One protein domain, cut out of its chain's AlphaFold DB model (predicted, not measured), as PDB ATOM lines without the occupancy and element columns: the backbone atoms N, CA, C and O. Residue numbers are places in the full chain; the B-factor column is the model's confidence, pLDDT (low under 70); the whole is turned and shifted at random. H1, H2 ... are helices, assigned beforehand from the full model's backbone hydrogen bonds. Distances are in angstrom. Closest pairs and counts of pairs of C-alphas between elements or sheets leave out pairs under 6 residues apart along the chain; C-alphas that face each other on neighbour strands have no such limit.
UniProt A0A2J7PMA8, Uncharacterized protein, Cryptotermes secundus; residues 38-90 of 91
ATOM      1  N   GLY A  38     142.274 136.064 158.134       95.75
ATOM      2  CA  GLY A  38     142.299 134.869 157.286       95.75
ATOM      3  C   GLY A  38     140.950 134.590 156.624       95.75
ATOM      4  O   GLY A  38     140.890 134.329 155.428       95.75
ATOM      5  N   THR A  39     139.848 134.729 157.368       97.00
ATOM      6  CA  THR A  39     138.492 134.589 156.812       97.00
ATOM      7  C   THR A  39     138.219 135.637 155.734       97.00
ATOM      8  O   THR A  39     137.721 135.299 154.663       97.00
ATOM      9  N   ALA A  40     138.584 136.897 155.989       96.62
ATOM     10  CA  ALA A  40     138.432 137.974 155.016       96.62
ATOM     11  C   ALA A  40     139.249 137.713 153.740       96.62
ATOM     12  O   ALA A  40     138.729 137.905 152.645       96.62
ATOM     13  N   LEU A  41     140.494 137.241 153.876       97.56
ATOM     14  CA  LEU A  41     141.344 136.881 152.738       97.56
ATOM     15  C   LEU A  41     140.735 135.748 151.912       97.56
ATOM     16  O   LEU A  41     140.655 135.885 150.699       97.56
ATOM     17  N   ASN A  42     140.239 134.684 152.549       97.38
ATOM     18  CA  ASN A  42     139.613 133.569 151.835       97.38
ATOM     19  C   ASN A  42     138.405 134.023 151.007       97.38
ATOM     20  O   ASN A  42     138.287 133.651 149.845       97.38
ATOM     21  N   HIS A  43     137.533 134.860 151.579       97.12
ATOM     22  CA  HIS A  43     136.403 135.422 150.835       97.12
ATOM     23  C   HIS A  43     136.860 136.271 149.646       97.12
ATOM     24  O   HIS A  43     136.246 136.221 148.584       97.12
ATOM     25  N   LEU A  44     137.939 137.035 149.820       97.25
ATOM     26  CA  LEU A  44     138.468 137.902 148.780       97.25
ATOM     27  C   LEU A  44     139.117 137.117 147.634       97.25
ATOM     28  O   LEU A  44     138.927 137.492 146.483       97.25
ATOM     29  N   GLU A  45     139.839 136.035 147.937       97.50
ATOM     30  CA  GLU A  45     140.414 135.153 146.913       97.50
ATOM     31  C   GLU A  45     139.314 134.437 146.126       97.50
ATOM     32  O   GLU A  45     139.326 134.485 144.904       97.50
ATOM     33  N   SER A  46     138.284 133.896 146.791       97.88
ATOM     34  CA  SER A  46     137.147 133.290 146.079       97.88
ATOM     35  C   SER A  46     136.417 134.280 145.164       97.88
ATOM     36  O   SER A  46     135.936 133.900 144.100       97.88
ATOM     37  N   LEU A  47     136.324 135.553 145.565       97.38
ATOM     38  CA  LEU A  47     135.728 136.594 144.732       97.38
ATOM     39  C   LEU A  47     136.626 136.973 143.546       97.38
ATOM     40  O   LEU A  47     136.116 137.214 142.456       97.38
ATOM     41  N   LEU A  48     137.945 137.024 143.748       97.25
ATOM     42  CA  LEU A  48     138.905 137.237 142.664       97.25
ATOM     43  C   LEU A  48     138.842 136.099 141.642       97.25
ATOM     44  O   LEU A  48     138.745 136.387 140.456       97.25
ATOM     45  N   ASP A  49     138.803 134.847 142.098       97.25
ATOM     46  CA  ASP A  49     138.675 133.671 141.228       97.25
ATOM     47  C   ASP A  49     137.378 133.716 140.403       97.25
ATOM     48  O   ASP A  49     137.378 133.408 139.211       97.25
ATOM     49  N   TYR A  50     136.268 134.146 141.020       97.12
ATOM     50  CA  TYR A  50     134.998 134.341 140.320       97.12
ATOM     51  C   TYR A  50     135.111 135.410 139.225       97.12
ATOM     52  O   TYR A  50     134.751 135.145 138.079       97.12
ATOM     53  N   LEU A  51     135.648 136.591 139.545       96.44
ATOM     54  CA  LEU A  51     135.786 137.677 138.569       96.44
ATOM     55  C   LEU A  51     136.764 137.340 137.441       96.44
ATOM     56  O   LEU A  51     136.511 137.719 136.301       96.44
ATOM     57  N   ASP A  52     137.840 136.610 137.736       94.12
ATOM     58  CA  ASP A  52     138.785 136.132 136.722       94.12
ATOM     59  C   ASP A  52     138.111 135.152 135.736       94.12
ATOM     60  O   ASP A  52     138.542 135.047 134.588       94.12
ATOM     61  N   SER A  53     137.050 134.450 136.159       95.44
ATOM     62  CA  SER A  53     136.278 133.526 135.310       95.44
ATOM     63  C   SER A  53     135.130 134.178 134.526       95.44
ATOM     64  O   SER A  53     134.639 133.594 133.561       95.44
ATOM     65  N   GLU A  54     134.695 135.371 134.930       96.44
ATOM     66  CA  GLU A  54     133.551 136.071 134.345       96.44
ATOM     67  C   GLU A  54     133.995 136.912 133.135       96.44
ATOM     68  O   GLU A  54     134.823 137.813 133.263       96.44
ATOM     69  N   GLU A  55     133.418 136.657 131.954       93.12
ATOM     70  CA  GLU A  55     133.817 137.310 130.689       93.12
ATOM     71  C   GLU A  55     133.610 138.833 130.712       93.12
ATOM     72  O   GLU A  55     134.352 139.584 130.081       93.12
ATOM     73  N   ASN A  56     132.613 139.297 131.470       94.19
ATOM     74  CA  ASN A  56     132.235 140.706 131.565       94.19
ATOM     75  C   ASN A  56     132.695 141.366 132.874       94.19
ATOM     76  O   ASN A  56     132.127 142.385 133.279       94.19
ATOM     77  N   SER A  57     133.689 140.800 133.565       94.69
ATOM     78  CA  SER A  57     134.219 141.424 134.776       94.69
ATOM     79  C   SER A  57     134.911 142.752 134.461       94.69
ATOM     80  O   SER A  57     135.655 142.905 133.488       94.69
ATOM     81  N   LEU A  58     134.660 143.763 135.297       96.38
ATOM     82  CA  LEU A  58     135.333 145.044 135.152       96.38
ATOM     83  C   LEU A  58     136.740 144.943 135.743       96.38
ATOM     84  O   LEU A  58     136.922 144.612 136.917       96.38
ATOM     85  N   LEU A  59     137.747 145.344 134.965       96.12
ATOM     86  CA  LEU A  59     139.136 145.401 135.434       96.12
ATOM     87  C   LEU A  59     139.290 146.260 136.704       96.12
ATOM     88  O   LEU A  59     140.129 145.965 137.557       96.12
ATOM     89  N   SER A  60     138.479 147.315 136.847       97.38
ATOM     90  CA  SER A  60     138.459 148.161 138.045       97.38
ATOM     91  C   SER A  60     138.195 147.359 139.314       97.38
ATOM     92  O   SER A  60     138.860 147.586 140.326       97.38
ATOM     93  N   ASP A  61     137.283 146.395 139.250       96.06
ATOM     94  CA  ASP A  61     136.825 145.647 140.415       96.06
ATOM     95  C   ASP A  61     137.938 144.712 140.890       96.06
ATOM     96  O   ASP A  61     138.323 144.743 142.061       96.06
ATOM     97  N   MET A  62     138.583 143.994 139.963       95.81
ATOM     98  CA  MET A  62     139.774 143.191 140.259       95.81
ATOM     99  C   MET A  62     140.904 144.023 140.877       95.81
ATOM    100  O   MET A  62     141.564 143.579 141.820       95.81
ATOM    101  N   LEU A  63     141.159 145.231 140.363       97.31
ATOM    102  CA  LEU A  63     142.213 146.102 140.891       97.31
ATOM    103  C   LEU A  63     141.904 146.571 142.318       97.31
ATOM    104  O   LEU A  63     142.798 146.563 143.174       97.31
ATOM    105  N   ILE A  64     140.650 146.933 142.594       97.88
ATOM    106  CA  ILE A  64     140.197 147.325 143.933       97.88
ATOM    107  C   ILE A  64     140.344 146.150 144.906       97.88
ATOM    108  O   ILE A  64     140.919 146.324 145.985       97.88
ATOM    109  N   LEU A  65     139.918 144.946 144.520       97.62
ATOM    110  CA  LEU A  65     140.045 143.751 145.359       97.62
ATOM    111  C   LEU A  65     141.510 143.372 145.607       97.62
ATOM    112  O   LEU A  65     141.890 143.088 146.743       97.62
ATOM    113  N   ARG A  66     142.383 143.455 144.596       97.56
ATOM    114  CA  ARG A  66     143.831 143.219 144.766       97.56
ATOM    115  C   ARG A  66     144.472 144.224 145.721       97.56
ATOM    116  O   ARG A  66     145.332 143.846 146.524       97.56
ATOM    117  N   ARG A  67     144.059 145.495 145.669       98.19
ATOM    118  CA  ARG A  67     144.488 146.513 146.639       98.19
ATOM    119  C   ARG A  67     144.005 146.160 148.044       98.19
ATOM    120  O   ARG A  67     144.817 146.158 148.969       98.19
ATOM    121  N   LEU A  68     142.728 145.812 148.194       97.75
ATOM    122  CA  LEU A  68     142.153 145.438 149.485       97.75
ATOM    123  C   LEU A  68     142.866 144.219 150.085       97.75
ATOM    124  O   LEU A  68     143.220 144.237 151.262       97.75
ATOM    125  N   ARG A  69     143.186 143.212 149.263       98.06
ATOM    126  CA  ARG A  69     143.983 142.049 149.672       98.06
ATOM    127  C   ARG A  69     145.316 142.474 150.277       98.06
ATOM    128  O   ARG A  69     145.666 142.052 151.377       98.06
ATOM    129  N   LYS A  70     146.046 143.354 149.581       98.25
ATOM    130  CA  LYS A  70     147.338 143.879 150.048       98.25
ATOM    131  C   LYS A  70     147.201 144.584 151.397       98.25
ATOM    132  O   LYS A  70     148.060 144.410 152.262       98.25
ATOM    133  N   ASP A  71     146.144 145.364 151.584       98.06
ATOM    134  CA  ASP A  71     145.917 146.094 152.829       98.06
ATOM    135  C   ASP A  71     145.536 145.156 153.987       98.06
ATOM    136  O   ASP A  71     146.055 145.323 155.093       98.06
ATOM    137  N   ILE A  72     144.739 144.111 153.739       96.88
ATOM    138  CA  ILE A  72     144.437 143.078 154.743       96.88
ATOM    139  C   ILE A  72     145.707 142.315 155.138       96.88
ATOM    140  O   ILE A  72     145.977 142.184 156.330       96.88
ATOM    141  N   CYS A  73     146.535 141.886 154.181       97.62
ATOM    142  CA  CYS A  73     147.807 141.214 154.473       97.62
ATOM    143  C   CYS A  73     148.754 142.090 155.306       97.62
ATOM    144  O   CYS A  73     149.408 141.606 156.231       97.62
ATOM    145  N   LYS A  74     148.835 143.396 155.016       98.00
ATOM    146  CA  LYS A  74     149.625 144.332 155.833       98.00
ATOM    147  C   LYS A  74     149.111 144.399 157.268       98.00
ATOM    148  O   LYS A  74     149.923 144.340 158.190       98.00
ATOM    149  N   LYS A  75     147.790 144.507 157.452       96.44
ATOM    150  CA  LYS A  75     147.159 144.541 158.779       96.44
ATOM    151  C   LYS A  75     147.396 143.243 159.545       96.44
ATOM    152  O   LYS A  75     147.820 143.293 160.694       96.44
ATOM    153  N   GLU A  76     147.228 142.097 158.891       96.12
ATOM    154  CA  GLU A  76     147.493 140.791 159.491       96.12
ATOM    155  C   GLU A  76     148.954 140.668 159.951       96.12
ATOM    156  O   GLU A  76     149.232 140.244 161.072       96.12
ATOM    157  N   ASN A  77     149.903 141.096 159.116       96.19
ATOM    158  CA  ASN A  77     151.322 141.072 159.458       96.19
ATOM    159  C   ASN A  77     151.666 142.024 160.610       96.19
ATOM    160  O   ASN A  77     152.491 141.682 161.457       96.19
ATOM    161  N   ALA A  78     151.053 143.208 160.657       95.81
ATOM    162  CA  ALA A  78     151.216 144.133 161.774       95.81
ATOM    163  C   ALA A  78     150.676 143.528 163.081       95.81
ATOM    164  O   ALA A  78     151.391 143.526 164.084       95.81
ATOM    165  N   ALA A  79     149.483 142.925 163.045       94.38
ATOM    166  CA  ALA A  79     148.888 142.246 164.193       94.38
ATOM    167  C   ALA A  79     149.773 141.090 164.693       94.38
ATOM    168  O   ALA A  79     150.090 141.020 165.878       94.38
ATOM    169  N   LYS A  80     150.276 140.236 163.788       93.88
ATOM    170  CA  LYS A  80     151.208 139.142 164.128       93.88
ATOM    171  C   LYS A  80     152.472 139.652 164.832       93.88
ATOM    172  O   LYS A  80     152.912 139.054 165.815       93.88
ATOM    173  N   LYS A  81     153.047 140.769 164.369       95.12
ATOM    174  CA  LYS A  81     154.220 141.396 165.006       95.12
ATOM    175  C   LYS A  81     153.903 141.909 166.410       95.12
ATOM    176  O   LYS A  81     154.668 141.633 167.330       95.12
ATOM    177  N   GLN A  82     152.776 142.599 166.582       93.06
ATOM    178  CA  GLN A  82     152.327 143.082 167.891       93.06
ATOM    179  C   GLN A  82     152.132 141.924 168.875       93.06
ATOM    180  O   GLN A  82     152.661 141.966 169.982       93.06
ATOM    181  N   THR A  83     151.455 140.851 168.452       92.75
ATOM    182  CA  THR A  83     151.282 139.644 169.273       92.75
ATOM    183  C   THR A  83     152.624 139.012 169.643       92.75
ATOM    184  O   THR A  83     152.811 138.608 170.786       92.75
ATOM    185  N   THR A  84     153.577 138.962 168.709       94.00
ATOM    186  CA  THR A  84     154.917 138.405 168.960       94.00
ATOM    187  C   THR A  84     155.661 139.190 170.041       94.00
ATOM    188  O   THR A  84     156.179 138.595 170.982       94.00
ATOM    189  N   ILE A  85     155.672 140.523 169.943       92.44
ATOM    190  CA  ILE A  85     156.310 141.405 170.934       92.44
ATOM    191  C   ILE A  85     155.633 141.254 172.298       92.44
ATOM    192  O   ILE A  85     156.303 141.069 173.309       92.44
ATOM    193  N   LEU A  86     154.302 141.285 172.328       92.75
ATOM    194  CA  LEU A  86     153.533 141.154 173.561       92.75
ATOM    195  C   LEU A  86     153.784 139.806 174.252       92.75
ATOM    196  O   LEU A  86     153.846 139.746 175.475       92.75
ATOM    197  N   ASN A  87     153.958 138.731 173.483       91.88
ATOM    198  CA  ASN A  87     154.275 137.414 174.029       91.88
ATOM    199  C   ASN A  87     155.696 137.336 174.601       91.88
ATOM    200  O   ASN A  87     155.892 136.646 175.595       91.88
ATOM    201  N   PHE A  88     156.664 138.055 174.028       93.44
ATOM    202  CA  PHE A  88     158.037 138.100 174.544       93.44
ATOM    203  C   PHE A  88     158.111 138.663 175.972       93.44
ATOM    204  O   PHE A  88     158.846 138.140 176.799       93.44
ATOM    205  N   PHE A  89     157.310 139.689 176.281       93.19
ATOM    206  CA  PHE A  89     157.254 140.313 177.613       93.19
ATOM    207  C   PHE A  89     156.322 139.608 178.609       93.19
ATOM    208  O   PHE A  89     156.178 140.064 179.739       93.19
ATOM    209  N   LYS A  90     155.641 138.536 178.189       88.12
ATOM    210  CA  LYS A  90     154.797 137.709 179.065       88.12
ATOM    211  C   LYS A  90     155.548 136.517 179.672       88.12
ATOM    212  O   LYS A  90     154.939 135.773 180.441       88.12
TER     213      LYS A  90
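What this domain is: This is residues 38 to 90 of the 91 residues of an uncharacterized protein of Cryptotermes secundus (UniProt A0A2J7PMA8). A lopsided helical hairpin: the shorter helix H1 and the longer helix H2 stand side by side, joined by a turn at one end, and at the other end residues 77 to 90, of which 77 to 88 belong to H2, stick out alone as an arm. The turn itself sticks out at the opposite end, at residues 53 to 58. The printed part has 53 residues with two named helices, H1 then H2, and no named strand; the class is all helix. The whole is only just extended, close to loose, with a radius of gyration of the C-alphas of 15.3 A, and its C-alphas span 53 by 16 by 9 A.

Where its parts are: H1 is residues 38 to 53, 22.8 A from first to last C-alpha, and begins at C-alpha 38 at (142.299, 134.869, 157.286). A tight link of 5 residues follows. H2 is residues 59 to 88, 44.0 A from first to last C-alpha, running from C-alpha 59 at (139.136, 145.401, 135.434) to C-alpha 88 at (158.037, 138.100, 174.544).

How they stand to each other: H1 and H2 form a helical hairpin. They touch, with 10 pairs of C-alphas within 8 A, and the closest C-alphas are those of Leu 48 and Met 62, 6.5 A apart. Their lines stand at a shallow tilt of 19 degrees and run opposite ways. H2 touches H1 with residues 62 to 73 alone. In H1 and H2 every O i to N i+4 pair is within hydrogen-bond range.

The domain as a whole: The outline is a rod, and the two C-alphas farthest apart are those of Glu 55 and Lys 90, 52.7 A. Residues 53 to 58 stand free, and so do residues 77 to 90, of which 77 to 88 belong to H2. Without these stretches the body of 33 residues spans 25 by 16 by 7 A. The printed part has no cut. Its mean pLDDT is 95.9, and no printed residue is under 70.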